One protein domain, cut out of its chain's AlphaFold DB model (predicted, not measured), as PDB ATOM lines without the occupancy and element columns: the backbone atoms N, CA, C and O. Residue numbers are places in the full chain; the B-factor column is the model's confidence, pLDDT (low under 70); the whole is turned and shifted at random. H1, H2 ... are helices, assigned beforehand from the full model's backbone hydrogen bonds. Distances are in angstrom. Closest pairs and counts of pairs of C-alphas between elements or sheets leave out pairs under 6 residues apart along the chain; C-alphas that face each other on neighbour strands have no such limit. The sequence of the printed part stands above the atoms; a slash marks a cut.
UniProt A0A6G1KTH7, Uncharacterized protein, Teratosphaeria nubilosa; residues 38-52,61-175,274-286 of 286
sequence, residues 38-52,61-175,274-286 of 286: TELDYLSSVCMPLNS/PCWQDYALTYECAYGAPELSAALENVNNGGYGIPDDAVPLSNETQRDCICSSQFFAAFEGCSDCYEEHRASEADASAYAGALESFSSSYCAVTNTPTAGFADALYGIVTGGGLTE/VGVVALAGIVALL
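This is residues 38 to 52, 61 to 175 and 274 to 286 of the 286 residues of an uncharacterized protein of Teratosphaeria nubilosa (UniProt A0A6G1KTH7). This is a compact pile of crossing helices round the pair H2 and H5, which run side by side in opposite ways. H3 packs on H2, H6 folds back along H5, H8 sits between H5 and H7, and H1 and H4 lie toward opposite ends of the domain. The printed part has 143 residues with eight named helices, H1 to H8 in order, and no named strand; the class is all helix. The radius of gyration of the C-alphas is 14.9 A, and the spans are 42 by 37 by 23 A.

Find C-alpha 38 at (-4.013, -39.324, 12.457); from there H1 runs through residues 38 to 47. After the first cut, H2 takes residues 61 to 74, 19.6 A from first to last C-alpha, and H3 takes residues 76 to 87, 16.7 A. H4 is residues 102 to 111. Look next for C-alpha 114 at (-2.320, -35.801, -15.160), where the longest helix, H5, residues 114 to 128, begins its 21.3 A. H6 is residues 136 to 149, 20.2 A, and H7 is residues 160 to 169. H8, residues 277 to 285, ends at C-alpha 285, (-9.003, -28.026, -3.428).

Start from H1, which touches the hub, H5, at the C-alphas of Cys 47 and Cys 124, 5.8 A apart. H5 touches H2 with 21 pairs of C-alphas within 8 A, the closest being those of Cys 62 and Cys 121, 4.4 A; they run opposite ways at 35.4 degrees, only just a steep tilt. H2 touches H3 with residues 67 to 71 alone, closest at C-alphas 70 and 79, 5.3 A. H2 touches H4 with residues 68 to 73 alone, closest at C-alphas 72 and 105, 5.0 A. H5 and H6 form a helical hairpin at a shallow tilt of 6 degrees; they only just touch, with 3 pairs, closest at C-alphas 115 and 146, 7.3 A. H6 and H7, another helical hairpin, only just touch at C-alphas 141 and 167, 7.4 A. H8 touches H5 at C-alphas 278 and 122, 6.2 A, and only just touches H7, with 3 pairs. Packing is mostly crossed: 2 of 10 touching pairs have a shallow tilt. In H6, 9 of 10 O i to N i+4 pairs are within hydrogen-bond range; in the other helices every pair is.

The C-alphas of Thr 38 and Thr 153 are the farthest apart, 45.0 A. Residues 53 to 60 and 176 to 273 are not printed; the C-alpha gaps are 17.1 A and 13.6 A. The link from H3 to H4, residues 88 to 101, is long. Look for pLDDT under 70 at residues 130 to 139, 168, 170 to 175 and 274 to 286.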
ATOM      1  N   THR A  38      -5.396 -38.848  12.459       74.25
ATOM      2  CA  THR A  38      -4.013 -39.324  12.457       74.25
ATOM      3  C   THR A  38      -3.703 -40.187  11.239       74.25
ATOM      4  O   THR A  38      -2.593 -40.122  10.715       74.25
ATOM      5  N   GLU A  39      -4.691 -40.933  10.737       76.19
ATOM      6  CA  GLU A  39      -4.575 -41.708   9.505       76.19
ATOM      7  C   GLU A  39      -4.427 -40.809   8.267       76.19
ATOM      8  O   GLU A  39      -3.539 -41.024   7.443       76.19
ATOM      9  N   LEU A  40      -5.258 -39.770   8.137       74.06
ATOM     10  CA  LEU A  40      -5.166 -38.829   7.015       74.06
ATOM     11  C   LEU A  40      -3.842 -38.056   7.015       74.06
ATOM     12  O   LEU A  40      -3.213 -37.925   5.962       74.06
ATOM     13  N   ASP A  41      -3.393 -37.596   8.184       79.81
ATOM     14  CA  ASP A  41      -2.094 -36.935   8.338       79.81
ATOM     15  C   ASP A  41      -0.938 -37.878   7.984       79.81
ATOM     16  O   ASP A  41       0.019 -37.475   7.312       79.81
ATOM     17  N   TYR A  42      -1.034 -39.145   8.399       83.38
ATOM     18  CA  TYR A  42      -0.061 -40.172   8.052       83.38
ATOM     19  C   TYR A  42       0.014 -40.378   6.540       83.38
ATOM     20  O   TYR A  42       1.093 -40.254   5.961       83.38
ATOM     21  N   LEU A  43      -1.122 -40.609   5.887       83.00
ATOM     22  CA  LEU A  43      -1.187 -40.862   4.449       83.00
ATOM     23  C   LEU A  43      -0.726 -39.673   3.619       83.00
ATOM     24  O   LEU A  43       0.021 -39.840   2.660       83.00
ATOM     25  N   SER A  44      -1.111 -38.461   4.022       83.12
ATOM     26  CA  SER A  44      -0.572 -37.243   3.426       83.12
ATOM     27  C   SER A  44       0.952 -37.205   3.562       83.12
ATOM     28  O   SER A  44       1.644 -36.895   2.599       83.12
ATOM     29  N   SER A  45       1.508 -37.599   4.713       85.44
ATOM     30  CA  SER A  45       2.961 -37.593   4.914       85.44
ATOM     31  C   SER A  45       3.726 -38.613   4.062       85.44
ATOM     32  O   SER A  45       4.874 -38.341   3.704       85.44
ATOM     33  N   VAL A  46       3.118 -39.759   3.729       87.38
ATOM     34  CA  VAL A  46       3.773 -40.816   2.937       87.38
ATOM     35  C   VAL A  46       3.546 -40.676   1.433       87.38
ATOM     36  O   VAL A  46       4.483 -40.900   0.666       87.38
ATOM     37  N   CYS A  47       2.359 -40.226   1.013       86.81
ATOM     38  CA  CYS A  47       2.006 -40.060  -0.401       86.81
ATOM     39  C   CYS A  47       2.308 -38.670  -0.958       86.81
ATOM     40  O   CYS A  47       2.581 -38.519  -2.152       86.81
ATOM     41  N   MET A  48       2.357 -37.656  -0.096       88.62
ATOM     42  CA  MET A  48       2.774 -36.296  -0.438       88.62
ATOM     43  C   MET A  48       4.022 -35.896   0.365       88.62
ATOM     44  O   MET A  48       4.003 -34.897   1.093       88.62
ATOM     45  N   PRO A  49       5.135 -36.653   0.272       88.12
ATOM     46  CA  PRO A  49       6.317 -36.361   1.062       88.12
ATOM     47  C   PRO A  49       6.951 -35.035   0.637       88.12
ATOM     48  O   PRO A  49       6.791 -34.554  -0.485       88.12
ATOM     49  N   LEU A  50       7.703 -34.446   1.559       85.88
ATOM     50  CA  LEU A  50       8.584 -33.327   1.256       85.88
ATOM     51  C   LEU A  50       9.980 -33.865   0.930       85.88
ATOM     52  O   LEU A  50      10.423 -34.868   1.493       85.88
ATOM     53  N   ASN A  51      10.689 -33.174   0.049       83.25
ATOM     54  CA  ASN A  51      12.067 -33.481  -0.297       83.25
ATOM     55  C   ASN A  51      13.041 -33.037   0.825       83.25
ATOM     56  O   ASN A  51      12.655 -32.517   1.878       83.25
ATOM     57  N   SER A  52      14.350 -33.193   0.600       85.12
ATOM     58  CA  SER A  52      15.375 -32.808   1.583       85.12
ATOM     59  C   SER A  52      15.438 -31.307   1.905       85.12
ATOM     60  O   SER A  52      16.058 -30.936   2.901       85.12
ATOM     61  N   PRO A  61       3.826 -39.055  -7.292       84.69
ATOM     62  CA  PRO A  61       2.614 -38.927  -8.099       84.69
ATOM     63  C   PRO A  61       1.574 -37.961  -7.525       84.69
ATOM     64  O   PRO A  61       1.015 -37.169  -8.274       84.69
ATOM     65  N   CYS A  62       1.354 -37.943  -6.206       85.69
ATOM     66  CA  CYS A  62       0.368 -37.031  -5.614       85.69
ATOM     67  C   CYS A  62       0.766 -35.559  -5.714       85.69
ATOM     68  O   CYS A  62      -0.091 -34.700  -5.917       85.69
ATOM     69  N   TRP A  63       2.058 -35.245  -5.610       85.38
ATOM     70  CA  TRP A  63       2.515 -33.879  -5.846       85.38
ATOM     71  C   TRP A  63       2.476 -33.499  -7.329       85.38
ATOM     72  O   TRP A  63       2.216 -32.338  -7.638       85.38
ATOM     73  N   GLN A  64       2.684 -34.451  -8.245       85.12
ATOM     74  CA  GLN A  64       2.501 -34.228  -9.686       85.12
ATOM     75  C   GLN A  64       1.045 -33.949 -10.030       85.12
ATOM     76  O   GLN A  64       0.764 -32.981 -10.725       85.12
ATOM     77  N   ASP A  65       0.135 -34.777  -9.530       86.56
ATOM     78  CA  ASP A  65      -1.304 -34.628  -9.719       86.56
ATOM     79  C   ASP A  65      -1.787 -33.255  -9.226       86.56
ATOM     80  O   ASP A  65      -2.423 -32.501  -9.970       86.56
ATOM     81  N   TYR A  66      -1.357 -32.866  -8.019       85.31
ATOM     82  CA  TYR A  66      -1.587 -31.531  -7.475       85.31
ATOM     83  C   TYR A  66      -1.024 -30.437  -8.394       85.31
ATOM     84  O   TYR A  66      -1.748 -29.532  -8.802       85.31
ATOM     85  N   ALA A  67       0.251 -30.522  -8.778       84.88
ATOM     86  CA  ALA A  67       0.884 -29.493  -9.598       84.88
ATOM     87  C   ALA A  67       0.212 -29.337 -10.974       84.88
ATOM     88  O   ALA A  67      -0.056 -28.217 -11.406       84.88
ATOM     89  N   LEU A  68      -0.111 -30.452 -11.632       85.50
ATOM     90  CA  LEU A  68      -0.752 -30.485 -12.945       85.50
ATOM     91  C   LEU A  68      -2.176 -29.940 -12.897       85.50
ATOM     92  O   LEU A  68      -2.578 -29.206 -13.798       85.50
ATOM     93  N   THR A  69      -2.920 -30.242 -11.833       86.69
ATOM     94  CA  THR A  69      -4.253 -29.671 -11.617       86.69
ATOM     95  C   THR A  69      -4.189 -28.145 -11.594       86.69
ATOM     96  O   THR A  69      -4.938 -27.482 -12.310       86.69
ATOM     97  N   TYR A  70      -3.265 -27.578 -10.815       83.31
ATOM     98  CA  TYR A  70      -3.142 -26.128 -10.651       83.31
ATOM     99  C   TYR A  70      -2.589 -25.451 -11.906       83.31
ATOM    100  O   TYR A  70      -3.139 -24.446 -12.356       83.31
ATOM    101  N   GLU A  71      -1.545 -26.017 -12.511       84.69
ATOM    102  CA  GLU A  71      -0.976 -25.496 -13.754       84.69
ATOM    103  C   GLU A  71      -2.010 -25.499 -14.879       84.69
ATOM    104  O   GLU A  71      -2.142 -24.505 -15.592       84.69
ATOM    105  N   CYS A  72      -2.786 -26.575 -15.018       84.88
ATOM    106  CA  CYS A  72      -3.762 -26.668 -16.090       84.88
ATOM    107  C   CYS A  72      -5.038 -25.890 -15.845       84.88
ATOM    108  O   CYS A  72      -5.641 -25.440 -16.817       84.88
ATOM    109  N   ALA A  73      -5.455 -25.711 -14.596       86.38
ATOM    110  CA  ALA A  73      -6.641 -24.925 -14.297       86.38
ATOM    111  C   ALA A  73      -6.347 -23.416 -14.270       86.38
ATOM    112  O   ALA A  73      -7.184 -22.646 -14.734       86.38
ATOM    113  N   TYR A  74      -5.168 -22.992 -13.800       84.56
ATOM    114  CA  TYR A  74      -4.883 -21.586 -13.469       84.56
ATOM    115  C   TYR A  74      -3.565 -21.039 -14.046       84.56
ATOM    116  O   TYR A  74      -3.342 -19.830 -14.056       84.56
ATOM    117  N   GLY A  75      -2.696 -21.902 -14.574       82.19
ATOM    118  CA  GLY A  75      -1.411 -21.523 -15.158       82.19
ATOM    119  C   GLY A  75      -0.234 -21.556 -14.175       82.19
ATOM    120  O   GLY A  75      -0.378 -21.685 -12.959       82.19
ATOM    121  N   ALA A  76       0.975 -21.418 -14.723       81.19
ATOM    122  CA  ALA A  76       2.232 -21.495 -13.971       81.19
ATOM    123  C   ALA A  76       2.398 -20.462 -12.825       81.19
ATOM    124  O   ALA A  76       2.978 -20.825 -11.793       81.19
ATOM    125  N   PRO A  77       1.928 -19.199 -12.945       80.56
ATOM    126  CA  PRO A  77       2.014 -18.239 -11.841       80.56
ATOM    127  C   PRO A  77       1.240 -18.704 -10.603       80.56
ATOM    128  O   PRO A  77       1.766 -18.645  -9.492       80.56
ATOM    129  N   GLU A  78       0.036 -19.240 -10.807       81.81
ATOM    130  CA  GLU A  78      -0.837 -19.702  -9.725       81.81
ATOM    131  C   GLU A  78      -0.343 -21.012  -9.112       81.81
ATOM    132  O   GLU A  78      -0.382 -21.173  -7.894       81.81
ATOM    133  N   LEU A  79       0.240 -21.914  -9.915       83.56
ATOM    134  CA  LEU A  79       0.962 -23.073  -9.379       83.56
ATOM    135  C   LEU A  79       2.100 -22.639  -8.442       83.56
ATOM    136  O   LEU A  79       2.268 -23.197  -7.360       83.56
ATOM    137  N   SER A  80       2.884 -21.637  -8.844       82.25
ATOM    138  CA  SER A  80       4.007 -21.155  -8.031       82.25
ATOM    139  C   SER A  80       3.519 -20.597  -6.690       82.25
ATOM    140  O   SER A  80       4.086 -20.922  -5.647       82.25
ATOM    141  N   ALA A  81       2.427 -19.824  -6.707       83.12
ATOM    142  CA  ALA A  81       1.784 -19.313  -5.499       83.12
ATOM    143  C   ALA A  81       1.215 -20.440  -4.616       83.12
ATOM    144  O   ALA A  81       1.363 -20.410  -3.393       83.12
ATOM    145  N   ALA A  82       0.614 -21.469  -5.219       82.62
ATOM    146  CA  ALA A  82       0.091 -22.626  -4.499       82.62
ATOM    147  C   ALA A  82       1.201 -23.429  -3.801       82.62
ATOM    148  O   ALA A  82       1.078 -23.751  -2.619       82.62
ATOM    149  N   LEU A  83       2.319 -23.691  -4.486       82.31
ATOM    150  CA  LEU A  83       3.477 -24.371  -3.891       82.31
ATOM    151  C   LEU A  83       4.103 -23.547  -2.755       82.31
ATOM    152  O   LEU A  83       4.503 -24.103  -1.730       82.31
ATOM    153  N   GLU A  84       4.149 -22.219  -2.888       85.31
ATOM    154  CA  GLU A  84       4.580 -21.335  -1.802       85.31
ATOM    155  C   GLU A  84       3.625 -21.400  -0.596       85.31
ATOM    156  O   GLU A  84       4.075 -21.479   0.549       85.31
ATOM    157  N   ASN A  85       2.308 -21.430  -0.824       84.56
ATOM    158  CA  ASN A  85       1.319 -21.593   0.245       84.56
ATOM    159  C   ASN A  85       1.495 -22.917   0.994       84.56
ATOM    160  O   ASN A  85       1.479 -22.916   2.229       84.56
ATOM    161  N   VAL A  86       1.741 -24.012   0.272       82.81
ATOM    162  CA  VAL A  86       2.045 -25.330   0.851       82.81
ATOM    163  C   VAL A  86       3.261 -25.270   1.771       82.81
ATOM    164  O   VAL A  86       3.200 -25.744   2.908       82.81
ATOM    165  N   ASN A  87       4.342 -24.621   1.335       80.50
ATOM    166  CA  ASN A  87       5.546 -24.443   2.155       80.50
ATOM    167  C   ASN A  87       5.278 -23.639   3.438       80.50
ATOM    168  O   ASN A  87       5.939 -23.839   4.459       80.50
ATOM    169  N   ASN A  88       4.273 -22.764   3.414       83.44
ATOM    170  CA  ASN A  88       3.819 -21.993   4.568       83.44
ATOM    171  C   ASN A  88       2.769 -22.730   5.428       83.44
ATOM    172  O   ASN A  88       2.217 -22.147   6.366       83.44
ATOM    173  N   GLY A  89       2.491 -24.007   5.140       80.25
ATOM    174  CA  GLY A  89       1.498 -24.823   5.846       80.25
ATOM    175  C   GLY A  89       0.045 -24.471   5.511       80.25
ATOM    176  O   GLY A  89      -0.861 -24.833   6.266       80.25
ATOM    177  N   GLY A  90      -0.171 -23.729   4.425       80.25
ATOM    178  CA  GLY A  90      -1.478 -23.463   3.839       80.25
ATOM    179  C   GLY A  90      -1.776 -24.407   2.677       80.25
ATOM    180  O   GLY A  90      -0.887 -25.034   2.121       80.25
ATOM    181  N   TYR A  91      -3.044 -24.482   2.293       74.81
ATOM    182  CA  TYR A  91      -3.483 -25.112   1.051       74.81
ATOM    183  C   TYR A  91      -4.500 -24.195   0.393       74.81
ATOM    184  O   TYR A  91      -5.202 -23.455   1.090       74.81
ATOM    185  N   GLY A  92      -4.592 -24.281  -0.928       74.38
ATOM    186  CA  GLY A  92      -5.579 -23.551  -1.707       74.38
ATOM    187  C   GLY A  92      -4.968 -22.519  -2.643       74.38
ATOM    188  O   GLY A  92      -3.774 -22.209  -2.611       74.38
ATOM    189  N   ILE A  93      -5.841 -22.034  -3.508       71.62
ATOM    190  CA  ILE A  93      -5.562 -21.055  -4.547       71.62
ATOM    191  C   ILE A  93      -5.876 -19.665  -3.990       71.62
ATOM    192  O   ILE A  93      -6.761 -19.553  -3.137       71.62
ATOM    193  N   PRO A  94      -5.171 -18.606  -4.417       75.25
ATOM    194  CA  PRO A  94      -5.612 -17.244  -4.143       75.25
ATOM    195  C   PRO A  94      -7.087 -17.046  -4.535       75.25
ATOM    196  O   PRO A  94      -7.509 -17.477  -5.605       75.25
ATOM    197  N   ASP A  95      -7.878 -16.378  -3.687       78.38
ATOM    198  CA  ASP A  95      -9.311 -16.126  -3.942       78.38
ATOM    199  C   ASP A  95      -9.563 -15.345  -5.255       78.38
ATOM    200  O   ASP A  95     -10.689 -15.281  -5.751       78.38
ATOM    201  N   ASP A  96      -8.524 -14.704  -5.791       83.44
ATOM    202  CA  ASP A  96      -8.518 -13.909  -7.014       83.44
ATOM    203  C   ASP A  96      -7.896 -14.615  -8.228       83.44
ATOM    204  O   ASP A  96      -7.811 -14.001  -9.295       83.44
ATOM    205  N   ALA A  97      -7.505 -15.888  -8.107       84.38
ATOM    206  CA  ALA A  97      -6.980 -16.635  -9.240       84.38
ATOM    207  C   ALA A  97      -8.037 -16.785 -10.334       84.38
ATOM    208  O   ALA A  97      -9.186 -17.180 -10.106       84.38
ATOM    209  N   VAL A  98      -7.627 -16.477 -11.560       87.50
ATOM    210  CA  VAL A  98      -8.496 -16.549 -12.729       87.50
ATOM    211  C   VAL A  98      -8.223 -17.869 -13.443       87.50
ATOM    212  O   VAL A  98      -7.096 -18.077 -13.893       87.50
ATOM    213  N   PRO A  99      -9.219 -18.761 -13.578       87.25
ATOM    214  CA  PRO A  99      -9.021 -19.996 -14.315       87.25
ATOM    215  C   PRO A  99      -8.774 -19.707 -15.801       87.25
ATOM    216  O   PRO A  99      -9.354 -18.786 -16.383       87.25
ATOM    217  N   LEU A 100      -7.941 -20.535 -16.426       85.00
ATOM    218  CA  LEU A 100      -7.720 -20.567 -17.871       85.00
ATOM    219  C   LEU A 100      -9.021 -20.931 -18.601       85.00
ATOM    220  O   LEU A 100      -9.944 -21.486 -18.004       85.00
ATOM    221  N   SER A 101      -9.127 -20.679 -19.908       88.44
ATOM    222  CA  SER A 101     -10.320 -21.126 -20.640       88.44
ATOM    223  C   SER A 101     -10.471 -22.642 -20.646       88.44
ATOM    224  O   SER A 101      -9.492 -23.380 -20.678       88.44
ATOM    225  N   ASN A 102     -11.716 -23.120 -20.701       89.12
ATOM    226  CA  ASN A 102     -12.030 -24.552 -20.725       89.12
ATOM    227  C   ASN A 102     -11.274 -25.324 -21.821       89.12
ATOM    228  O   ASN A 102     -10.904 -26.478 -21.617       89.12
ATOM    229  N   GLU A 103     -11.053 -24.700 -22.984       84.50
ATOM    230  CA  GLU A 103     -10.269 -25.288 -24.076       84.50
ATOM    231  C   GLU A 103      -8.802 -25.447 -23.681       84.50
ATOM    232  O   GLU A 103      -8.246 -26.533 -23.826       84.50
ATOM    233  N   THR A 104      -8.220 -24.411 -23.081       83.88
ATOM    234  CA  THR A 104      -6.846 -24.433 -22.576       83.88
ATOM    235  C   THR A 104      -6.668 -25.460 -21.456       83.88
ATOM    236  O   THR A 104      -5.720 -26.241 -21.494       83.88
ATOM    237  N   GLN A 105      -7.597 -25.513 -20.494       86.38
ATOM    238  CA  GLN A 105      -7.564 -26.498 -19.409       86.38
ATOM    239  C   GLN A 105      -7.613 -27.929 -19.962       86.38
ATOM    240  O   GLN A 105      -6.797 -28.768 -19.580       86.38
ATOM    241  N   ARG A 106      -8.525 -28.197 -20.909       85.56
ATOM    242  CA  ARG A 106      -8.644 -29.504 -21.566       85.56
ATOM    243  C   ARG A 106      -7.359 -29.873 -22.293       85.56
ATOM    244  O   ARG A 106      -6.832 -30.959 -22.078       85.56
ATOM    245  N   ASP A 107      -6.857 -28.988 -23.146       82.75
ATOM    246  CA  ASP A 107      -5.664 -29.255 -23.950       82.75
ATOM    247  C   ASP A 107      -4.436 -29.500 -23.061       82.75
ATOM    248  O   ASP A 107      -3.638 -30.399 -23.336       82.75
ATOM    249  N   CYS A 108      -4.333 -28.764 -21.953       83.25
ATOM    250  CA  CYS A 108      -3.319 -28.960 -20.927       83.25
ATOM    251  C   CYS A 108      -3.443 -30.358 -20.294       83.25
ATOM    252  O   CYS A 108      -2.571 -31.204 -20.492       83.25
ATOM    253  N   ILE A 109      -4.569 -30.668 -19.645       85.69
ATOM    254  CA  ILE A 109      -4.794 -31.961 -18.973       85.69
ATOM    255  C   ILE A 109      -4.567 -33.139 -19.926       85.69
ATOM    256  O   ILE A 109      -3.853 -34.082 -19.592       85.69
ATOM    257  N   CYS A 110      -5.106 -33.062 -21.140       85.56
ATOM    258  CA  CYS A 110      -5.070 -34.148 -22.115       85.56
ATOM    259  C   CYS A 110      -3.713 -34.346 -22.800       85.56
ATOM    260  O   CYS A 110      -3.494 -35.389 -23.417       85.56
ATOM    261  N   SER A 111      -2.811 -33.363 -22.722       80.94
ATOM    262  CA  SER A 111      -1.425 -33.487 -23.196       80.94
ATOM    263  C   SER A 111      -0.416 -33.725 -22.070       80.94
ATOM    264  O   SER A 111       0.741 -34.048 -22.346       80.94
ATOM    265  N   SER A 112      -0.852 -33.573 -20.820       81.31
ATOM    266  CA  SER A 112      -0.046 -33.762 -19.618       81.31
ATOM    267  C   SER A 112       0.053 -35.227 -19.177       81.31
ATOM    268  O   SER A 112      -0.496 -36.137 -19.798       81.31
ATOM    269  N   GLN A 113       0.734 -35.445 -18.050       84.12
ATOM    270  CA  GLN A 113       0.752 -36.719 -17.329       84.12
ATOM    271  C   GLN A 113      -0.340 -36.817 -16.253       84.12
ATOM    272  O   GLN A 113      -0.275 -37.727 -15.434       84.12
ATOM    273  N   PHE A 114      -1.336 -35.921 -16.243       86.38
ATOM    274  CA  PHE A 114      -2.320 -35.801 -15.160       86.38
ATOM    275  C   PHE A 114      -2.945 -37.150 -14.795       86.38
ATOM    276  O   PHE A 114      -2.865 -37.572 -13.651       86.38
ATOM    277  N   PHE A 115      -3.479 -37.883 -15.776       86.44
ATOM    278  CA  PHE A 115      -4.146 -39.160 -15.503       86.44
ATOM    279  C   PHE A 115      -3.199 -40.230 -14.946       86.44
ATOM    280  O   PHE A 115      -3.603 -40.997 -14.081       86.44
ATOM    281  N   ALA A 116      -1.940 -40.253 -15.393       84.31
ATOM    282  CA  ALA A 116      -0.939 -41.193 -14.888       84.31
ATOM    283  C   ALA A 116      -0.444 -40.813 -13.481       84.31
ATOM    284  O   ALA A 116      -0.180 -41.692 -12.662       84.31
ATOM    285  N   ALA A 117      -0.315 -39.513 -13.198       84.56
ATOM    286  CA  ALA A 117       0.024 -38.995 -11.875       84.56
ATOM    287  C   ALA A 117      -1.111 -39.243 -10.875       84.56
ATOM    288  O   ALA A 117      -0.858 -39.671  -9.752       84.56
ATOM    289  N   PHE A 118      -2.356 -39.041 -11.304       86.00
ATOM    290  CA  PHE A 118      -3.542 -39.349 -10.522       86.00
ATOM    291  C   PHE A 118      -3.611 -40.843 -10.172       86.00
ATOM    292  O   PHE A 118      -3.801 -41.189  -9.007       86.00
ATOM    293  N   GLU A 119      -3.410 -41.725 -11.158       84.25
ATOM    294  CA  GLU A 119      -3.341 -43.179 -10.953       84.25
ATOM    295  C   GLU A 119      -2.243 -43.534  -9.942       84.25
ATOM    296  O   GLU A 119      -2.529 -44.130  -8.913       84.25
ATOM    297  N   GLY A 120      -1.017 -43.036 -10.125       84.38
ATOM    298  CA  GLY A 120       0.061 -43.304  -9.170       84.38
ATOM    299  C   GLY A 120      -0.163 -42.721  -7.777       84.38
ATOM    300  O   GLY A 120       0.338 -43.256  -6.787       84.38
ATOM    301  N   CYS A 121      -0.887 -41.603  -7.676       85.94
ATOM    302  CA  CYS A 121      -1.238 -41.023  -6.386       85.94
ATOM    303  C   CYS A 121      -2.227 -41.923  -5.660       85.94
ATOM    304  O   CYS A 121      -2.090 -42.196  -4.469       85.94
ATOM    305  N   SER A 122      -3.206 -42.411  -6.408       83.75
ATOM    306  CA  SER A 122      -4.151 -43.383  -5.920       83.75
ATOM    307  C   SER A 122      -3.480 -44.679  -5.449       83.75
ATOM    308  O   SER A 122      -3.739 -45.096  -4.320       83.75
ATOM    309  N   ASP A 123      -2.582 -45.254  -6.255       84.06
ATOM    310  CA  ASP A 123      -1.843 -46.477  -5.912       84.06
ATOM    311  C   ASP A 123      -1.087 -46.309  -4.586       84.06
ATOM    312  O   ASP A 123      -1.049 -47.211  -3.752       84.06
ATOM    313  N   CYS A 124      -0.529 -45.117  -4.340       85.50
ATOM    314  CA  CYS A 124       0.087 -44.807  -3.054       85.50
ATOM    315  C   CYS A 124      -0.914 -44.900  -1.895       85.50
ATOM    316  O   CYS A 124      -0.641 -45.541  -0.880       85.50
ATOM    317  N   TYR A 125      -2.081 -44.261  -2.028       83.81
ATOM    318  CA  TYR A 125      -3.103 -44.315  -0.985       83.81
ATOM    319  C   TYR A 125      -3.614 -45.738  -0.753       83.81
ATOM    320  O   TYR A 125      -3.919 -46.056   0.392       83.81
ATOM    321  N   GLU A 126      -3.696 -46.577  -1.787       80.44
ATOM    322  CA  GLU A 126      -4.066 -47.991  -1.658       80.44
ATOM    323  C   GLU A 126      -3.042 -48.779  -0.859       80.44
ATOM    324  O   GLU A 126      -3.375 -49.420   0.134       80.44
ATOM    325  N   GLU A 127      -1.780 -48.694  -1.269       82.81
ATOM    326  CA  GLU A 127      -0.722 -49.491  -0.667       82.81
ATOM    327  C   GLU A 127      -0.534 -49.108   0.808       82.81
ATOM    328  O   GLU A 127      -0.139 -49.944   1.613       82.81
ATOM    329  N   HIS A 128      -0.892 -47.877   1.195       81.75
ATOM    330  CA  HIS A 128      -0.904 -47.441   2.590       81.75
ATOM    331  C   HIS A 128      -2.270 -47.577   3.308       81.75
ATOM    332  O   HIS A 128      -2.294 -47.500   4.538       81.75
ATOM    333  N   ARG A 129      -3.397 -47.796   2.608       72.62
ATOM    334  CA  ARG A 129      -4.728 -48.077   3.193       72.62
ATOM    335  C   ARG A 129      -5.187 -49.478   2.786       72.62
ATOM    336  O   ARG A 129      -5.811 -49.656   1.749       72.62
ATOM    337  N   ALA A 130      -5.004 -50.464   3.659       52.53
ATOM    338  CA  ALA A 130      -5.416 -51.856   3.426       52.53
ATOM    339  C   ALA A 130      -6.946 -52.127   3.287       52.53
ATOM    340  O   ALA A 130      -7.380 -53.254   3.527       52.53
ATOM    341  N   SER A 131      -7.787 -51.146   2.926       54.12
ATOM    342  CA  SER A 131      -9.221 -51.341   2.658       54.12
ATOM    343  C   SER A 131      -9.545 -51.159   1.167       54.12
ATOM    344  O   SER A 131      -9.767 -50.050   0.687       54.12
ATOM    345  N   GLU A 132      -9.627 -52.281   0.454       48.59
ATOM    346  CA  GLU A 132      -9.814 -52.403  -1.005       48.59
ATOM    347  C   GLU A 132     -11.184 -51.900  -1.529       48.59
ATOM    348  O   GLU A 132     -11.399 -51.803  -2.738       48.59
ATOM    349  N   ALA A 133     -12.141 -51.606  -0.642       48.56
ATOM    350  CA  ALA A 133     -13.562 -51.518  -0.995       48.56
ATOM    351  C   ALA A 133     -13.961 -50.269  -1.797       48.56
ATOM    352  O   ALA A 133     -14.854 -50.349  -2.638       48.56
ATOM    353  N   ASP A 134     -13.309 -49.128  -1.584       53.50
ATOM    354  CA  ASP A 134     -13.773 -47.879  -2.199       53.50
ATOM    355  C   ASP A 134     -13.190 -47.681  -3.608       53.50
ATOM    356  O   ASP A 134     -13.696 -46.934  -4.446       53.50
ATOM    357  N   ALA A 135     -12.117 -48.384  -3.919       53.09
ATOM    358  CA  ALA A 135     -11.156 -47.889  -4.862       53.09
ATOM    359  C   ALA A 135     -11.372 -48.300  -6.333       53.09
ATOM    360  O   ALA A 135     -11.108 -47.505  -7.240       53.09
ATOM    361  N   SER A 136     -11.896 -49.495  -6.606       50.56
ATOM    362  CA  SER A 136     -12.111 -49.978  -7.981       50.56
ATOM    363  C   SER A 136     -13.127 -49.152  -8.779       50.56
ATOM    364  O   SER A 136     -13.016 -49.062 -10.003       50.56
ATOM    365  N   ALA A 137     -14.093 -48.521  -8.102       57.28
ATOM    366  CA  ALA A 137     -15.131 -47.702  -8.736       57.28
ATOM    367  C   ALA A 137     -14.554 -46.448  -9.423       57.28
ATOM    368  O   ALA A 137     -15.073 -45.982 -10.440       57.28
ATOM    369  N   TYR A 138     -13.441 -45.922  -8.910       66.06
ATOM    370  CA  TYR A 138     -12.867 -44.663  -9.376       66.06
ATOM    371  C   TYR A 138     -11.955 -44.833 -10.586       66.06
ATOM    372  O   TYR A 138     -11.987 -43.990 -11.480       66.06
ATOM    373  N   ALA A 139     -11.219 -45.943 -10.677       67.81
ATOM    374  CA  ALA A 139     -10.383 -46.235 -11.841       67.81
ATOM    375  C   ALA A 139     -11.220 -46.290 -13.136       67.81
ATOM    376  O   ALA A 139     -10.890 -45.641 -14.129       67.81
ATOM    377  N   GLY A 140     -12.367 -46.984 -13.107       70.12
ATOM    378  CA  GLY A 140     -13.276 -47.054 -14.259       70.12
ATOM    379  C   GLY A 140     -13.937 -45.712 -14.605       70.12
ATOM    380  O   GLY A 140     -14.115 -45.384 -15.786       70.12
ATOM    381  N   ALA A 141     -14.272 -44.910 -13.588       78.19
ATOM    382  CA  ALA A 141     -14.816 -43.567 -13.777       78.19
ATOM    383  C   ALA A 141     -13.777 -42.611 -14.385       78.19
ATOM    384  O   ALA A 141     -14.110 -41.854 -15.297       78.19
ATOM    385  N   LEU A 142     -12.521 -42.684 -13.939       81.69
ATOM    386  CA  LEU A 142     -11.429 -41.858 -14.442       81.69
ATOM    387  C   LEU A 142     -11.027 -42.240 -15.870       81.69
ATOM    388  O   LEU A 142     -10.828 -41.354 -16.696       81.69
ATOM    389  N   GLU A 143     -10.968 -43.532 -16.205       83.12
ATOM    390  CA  GLU A 143     -10.706 -43.974 -17.580       83.12
ATOM    391  C   GLU A 143     -11.794 -43.444 -18.530       83.12
ATOM    392  O   GLU A 143     -11.505 -42.812 -19.551       83.12
ATOM    393  N   SER A 144     -13.064 -43.612 -18.148       83.31
ATOM    394  CA  SER A 144     -14.210 -43.099 -18.910       83.31
ATOM    395  C   SER A 144     -14.182 -41.572 -19.032       83.31
ATOM    396  O   SER A 144     -14.476 -41.007 -20.093       83.31
ATOM    397  N   PHE A 145     -13.806 -40.888 -17.954       85.69
ATOM    398  CA  PHE A 145     -13.665 -39.443 -17.936       85.69
ATOM    399  C   PHE A 145     -12.526 -38.968 -18.834       85.69
ATOM    400  O   PHE A 145     -12.771 -38.131 -19.692       85.69
ATOM    401  N   SER A 146     -11.326 -39.533 -18.718       88.44
ATOM    402  CA  SER A 146     -10.177 -39.167 -19.552       88.44
ATOM    403  C   SER A 146     -10.508 -39.312 -21.039       88.44
ATOM    404  O   SER A 146     -10.308 -38.383 -21.820       88.44
ATOM    405  N   SER A 147     -11.143 -40.424 -21.422       86.94
ATOM    406  CA  SER A 147     -11.576 -40.691 -22.793       86.94
ATOM    407  C   SER A 147     -12.609 -39.671 -23.288       86.94
ATOM    408  O   SER A 147     -12.509 -39.172 -24.410       86.94
ATOM    409  N   SER A 148     -13.591 -39.316 -22.453       86.88
ATOM    410  CA  SER A 148     -14.654 -38.374 -22.831       86.88
ATOM    411  C   SER A 148     -14.212 -36.908 -22.808       86.88
ATOM    412  O   SER A 148     -14.553 -36.157 -23.724       86.88
ATOM    413  N   TYR A 149     -13.432 -36.502 -21.809       87.06
ATOM    414  CA  TYR A 149     -12.911 -35.148 -21.642       87.06
ATOM    415  C   TYR A 149     -11.867 -34.817 -22.714       87.06
ATOM    416  O   TYR A 149     -11.910 -33.738 -23.303       87.06
ATOM    417  N   CYS A 150     -11.001 -35.777 -23.052       88.25
ATOM    418  CA  CYS A 150      -9.946 -35.605 -24.052       88.25
ATOM    419  C   CYS A 150     -10.360 -35.943 -25.486       88.25
ATOM    420  O   CYS A 150      -9.553 -35.823 -26.414       88.25
ATOM    421  N   ALA A 151     -11.613 -36.338 -25.717       87.50
ATOM    422  CA  ALA A 151     -12.114 -36.525 -27.067       87.50
ATOM    423  C   ALA A 151     -12.150 -35.180 -27.817       87.50
ATOM    424  O   ALA A 151     -12.946 -34.295 -27.509       87.50
ATOM    425  N   VAL A 152     -11.342 -35.061 -28.878       71.12
ATOM    426  CA  VAL A 152     -11.209 -33.855 -29.729       71.12
ATOM    427  C   VAL A 152     -12.554 -33.348 -30.275       71.12
ATOM    428  O   VAL A 152     -12.717 -32.166 -30.563       71.12
ATOM    429  N   THR A 153     -13.540 -34.234 -30.421       72.94
ATOM    430  CA  THR A 153     -14.878 -33.893 -30.921       72.94
ATOM    431  C   THR A 153     -15.758 -33.160 -29.906       72.94
ATOM    432  O   THR A 153     -16.802 -32.642 -30.296       72.94
ATOM    433  N   ASN A 154     -15.367 -33.115 -28.630       70.69
ATOM    434  CA  ASN A 154     -16.123 -32.461 -27.570       70.69
ATOM    435  C   ASN A 154     -15.572 -31.053 -27.337       70.69
ATOM    436  O   ASN A 154     -14.448 -30.884 -26.869       70.69
ATOM    437  N   THR A 155     -16.365 -30.025 -27.647       77.38
ATOM    438  CA  THR A 155     -16.073 -28.664 -27.184       77.38
ATOM    439  C   THR A 155     -16.288 -28.617 -25.669       77.38
ATOM    440  O   THR A 155     -17.408 -28.892 -25.229       77.38
ATOM    441  N   PRO A 156     -15.267 -28.289 -24.860       77.25
ATOM    442  CA  PRO A 156     -15.396 -28.300 -23.413       77.25
ATOM    443  C   PRO A 156     -16.282 -27.131 -22.975       77.25
ATOM    444  O   PRO A 156     -15.922 -25.959 -23.074       77.25
ATOM    445  N   THR A 157     -17.489 -27.453 -22.511       83.12
ATOM    446  CA  THR A 157     -18.450 -26.469 -21.985       83.12
ATOM    447  C   THR A 157     -18.224 -26.148 -20.510       83.12
ATOM    448  O   THR A 157     -18.873 -25.249 -19.987       83.12
ATOM    449  N   ALA A 158     -17.327 -26.883 -19.855       83.38
ATOM    450  CA  ALA A 158     -17.010 -26.800 -18.439       83.38
ATOM    451  C   ALA A 158     -15.486 -26.838 -18.252       83.38
ATOM    452  O   ALA A 158     -14.787 -27.455 -19.065       83.38
ATOM    453  N   GLY A 159     -14.988 -26.170 -17.208       82.81
ATOM    454  CA  GLY A 159     -13.587 -26.273 -16.804       82.81
ATOM    455  C   GLY A 159     -13.270 -27.677 -16.288       82.81
ATOM    456  O   GLY A 159     -14.163 -28.498 -16.084       82.81
ATOM    457  N   PHE A 160     -11.994 -27.969 -16.073       84.38
ATOM    458  CA  PHE A 160     -11.537 -29.248 -15.543       84.38
ATOM    459  C   PHE A 160     -12.162 -29.563 -14.174       84.38
ATOM    460  O   PHE A 160     -12.701 -30.651 -13.985       84.38
ATOM    461  N   ALA A 161     -12.192 -28.576 -13.270       80.88
ATOM    462  CA  ALA A 161     -12.824 -28.684 -11.953       80.88
ATOM    463  C   ALA A 161     -14.314 -29.043 -12.032       80.88
ATOM    464  O   ALA A 161     -14.765 -30.008 -11.418       80.88
ATOM    465  N   ASP A 162     -15.070 -28.306 -12.849       83.12
ATOM    466  CA  ASP A 162     -16.495 -28.558 -13.072       83.12
ATOM    467  C   ASP A 162     -16.736 -29.939 -13.698       83.12
ATOM    468  O   ASP A 162     -17.711 -30.622 -13.377       83.12
ATOM    469  N   ALA A 163     -15.847 -30.360 -14.602       83.50
ATOM    470  CA  ALA A 163     -15.931 -31.655 -15.257       83.50
ATOM    471  C   ALA A 163     -15.688 -32.798 -14.256       83.50
ATOM    472  O   ALA A 163     -16.477 -33.744 -14.231       83.50
ATOM    473  N   LEU A 164     -14.683 -32.674 -13.379       78.56
ATOM    474  CA  LEU A 164     -14.445 -33.603 -12.270       78.56
ATOM    475  C   LEU A 164     -15.623 -33.638 -11.290       78.56
ATOM    476  O   LEU A 164     -16.126 -34.713 -10.956       78.56
ATOM    477  N   TYR A 165     -16.124 -32.470 -10.884       78.25
ATOM    478  CA  TYR A 165     -17.291 -32.356 -10.010       78.25
ATOM    479  C   TYR A 165     -18.527 -33.042 -10.612       78.25
ATOM    480  O   TYR A 165     -19.297 -33.701  -9.907       78.25
ATOM    481  N   GLY A 166     -18.701 -32.945 -11.933       78.00
ATOM    482  CA  GLY A 166     -19.759 -33.629 -12.671       78.00
ATOM    483  C   GLY A 166     -19.680 -35.158 -12.603       78.00
ATOM    484  O   GLY A 166     -20.722 -35.806 -12.555       78.00
ATOM    485  N   ILE A 167     -18.485 -35.753 -12.539       72.12
ATOM    486  CA  ILE A 167     -18.313 -37.210 -12.362       72.12
ATOM    487  C   ILE A 167     -18.788 -37.630 -10.969       72.12
ATOM    488  O   ILE A 167     -19.547 -38.594 -10.832       72.12
ATOM    489  N   VAL A 168     -18.360 -36.875  -9.952       67.00
ATOM    490  CA  VAL A 168     -18.664 -37.137  -8.538       67.00
ATOM    491  C   VAL A 168     -20.156 -36.989  -8.263       67.00
ATOM    492  O   VAL A 168     -20.763 -37.854  -7.638       67.00
ATOM    493  N   THR A 169     -20.780 -35.929  -8.775       71.94
ATOM    494  CA  THR A 169     -22.192 -35.628  -8.491       71.94
ATOM    495  C   THR A 169     -23.182 -36.230  -9.482       71.94
ATOM    496  O   THR A 169     -24.327 -36.500  -9.120       71.94
ATOM    497  N   GLY A 170     -22.766 -36.477 -10.725       64.75
ATOM    498  CA  GLY A 170     -23.610 -36.988 -11.810       64.75
ATOM    499  C   GLY A 170     -23.878 -38.491 -11.755       64.75
ATOM    500  O   GLY A 170     -24.487 -39.043 -12.669       64.75
ATOM    501  N   GLY A 171     -23.428 -39.164 -10.699       56.06
ATOM    502  CA  GLY A 171     -23.650 -40.588 -10.496       56.06
ATOM    503  C   GLY A 171     -22.659 -41.510 -11.200       56.06
ATOM    504  O   GLY A 171     -22.828 -42.723 -11.121       56.06
ATOM    505  N   GLY A 172     -21.598 -40.975 -11.815       54.62
ATOM    506  CA  GLY A 172     -20.489 -41.787 -12.333       54.62
ATOM    507  C   GLY A 172     -19.782 -42.605 -11.245       54.62
ATOM    508  O   GLY A 172     -19.208 -43.643 -11.545       54.62
ATOM    509  N   LEU A 173     -19.904 -42.172  -9.987       51.44
ATOM    510  CA  LEU A 173     -19.353 -42.819  -8.794       51.44
ATOM    511  C   LEU A 173     -20.442 -43.401  -7.870       51.44
ATOM    512  O   LEU A 173     -20.188 -43.650  -6.700       51.44
ATOM    513  N   THR A 174     -21.673 -43.615  -8.362       42.97
ATOM    514  CA  THR A 174     -22.791 -44.143  -7.540       42.97
ATOM    515  C   THR A 174     -22.751 -45.650  -7.290       42.97
ATOM    516  O   THR A 174     -23.769 -46.223  -6.891       42.97
ATOM    517  N   GLU A 175     -21.608 -46.314  -7.474       45.44
ATOM    518  CA  GLU A 175     -21.466 -47.638  -6.878       45.44
ATOM    519  C   GLU A 175     -21.553 -47.458  -5.366       45.44
ATOM    520  O   GLU A 175     -20.752 -46.754  -4.756       45.44
ATOM    521  N   VAL A 274      -7.272 -48.652  -8.587       41.44
ATOM    522  CA  VAL A 274      -7.918 -48.096  -7.363       41.44
ATOM    523  C   VAL A 274      -8.023 -46.544  -7.419       41.44
ATOM    524  O   VAL A 274      -7.258 -45.964  -8.181       41.44
ATOM    525  N   GLY A 275      -8.901 -45.834  -6.655       33.75
ATOM    526  CA  GLY A 275      -8.608 -44.457  -6.151       33.75
ATOM    527  C   GLY A 275      -9.684 -43.457  -5.708       33.75
ATOM    528  O   GLY A 275     -10.091 -42.611  -6.497       33.75
ATOM    529  N   VAL A 276     -10.051 -43.425  -4.419       36.72
ATOM    530  CA  VAL A 276     -11.151 -42.563  -3.895       36.72
ATOM    531  C   VAL A 276     -10.688 -41.275  -3.228       36.72
ATOM    532  O   VAL A 276     -11.349 -40.241  -3.325       36.72
ATOM    533  N   VAL A 277      -9.558 -41.310  -2.526       40.28
ATOM    534  CA  VAL A 277      -9.169 -40.203  -1.637       40.28
ATOM    535  C   VAL A 277      -8.582 -39.026  -2.420       40.28
ATOM    536  O   VAL A 277      -8.802 -37.873  -2.048       40.28
ATOM    537  N   ALA A 278      -7.934 -39.294  -3.557       40.16
ATOM    538  CA  ALA A 278      -7.361 -38.256  -4.407       40.16
ATOM    539  C   ALA A 278      -8.442 -37.313  -4.972       40.16
ATOM    540  O   ALA A 278      -8.301 -36.097  -4.886       40.16
ATOM    541  N   LEU A 279      -9.584 -37.829  -5.448       39.44
ATOM    542  CA  LEU A 279     -10.628 -36.994  -6.065       39.44
ATOM    543  C   LEU A 279     -11.419 -36.146  -5.067       39.44
ATOM    544  O   LEU A 279     -11.719 -34.997  -5.374       39.44
ATOM    545  N   ALA A 280     -11.745 -36.666  -3.880       39.25
ATOM    546  CA  ALA A 280     -12.413 -35.863  -2.853       39.25
ATOM    547  C   ALA A 280     -11.504 -34.728  -2.347       39.25
ATOM    548  O   ALA A 280     -11.991 -33.632  -2.087       39.25
ATOM    549  N   GLY A 281     -10.189 -34.969  -2.276       40.72
ATOM    550  CA  GLY A 281      -9.187 -33.937  -2.011       40.72
ATOM    551  C   GLY A 281      -9.097 -32.906  -3.136       40.72
ATOM    552  O   GLY A 281      -9.192 -31.716  -2.865       40.72
ATOM    553  N   ILE A 282      -8.994 -33.335  -4.398       40.72
ATOM    554  CA  ILE A 282      -8.900 -32.440  -5.568       40.72
ATOM    555  C   ILE A 282     -10.168 -31.596  -5.736       40.72
ATOM    556  O   ILE A 282     -10.075 -30.392  -5.932       40.72
ATOM    557  N   VAL A 283     -11.355 -32.190  -5.597       39.69
ATOM    558  CA  VAL A 283     -12.634 -31.458  -5.648       39.69
ATOM    559  C   VAL A 283     -12.814 -30.548  -4.428       39.69
ATOM    560  O   VAL A 283     -13.542 -29.569  -4.516       39.69
ATOM    561  N   ALA A 284     -12.155 -30.834  -3.301       35.53
ATOM    562  CA  ALA A 284     -12.120 -29.925  -2.158       35.53
ATOM    563  C   ALA A 284     -11.051 -28.824  -2.253       35.53
ATOM    564  O   ALA A 284     -11.110 -27.857  -1.492       35.53
ATOM    565  N   LEU A 285     -10.081 -28.978  -3.156       35.19
ATOM    566  CA  LEU A 285      -9.003 -28.026  -3.428       35.19
ATOM    567  C   LEU A 285      -9.317 -27.072  -4.596       35.19
ATOM    568  O   LEU A 285      -8.622 -26.062  -4.732       35.19
ATOM    569  N   LEU A 286     -10.329 -27.392  -5.410       36.66
ATOM    570  CA  LEU A 286     -10.855 -26.604  -6.534       36.66
ATOM    571  C   LEU A 286     -12.128 -25.844  -6.141       36.66
ATOM    572  O   LEU A 286     -12.273 -24.698  -6.617       36.66
TER     573      LEU A 286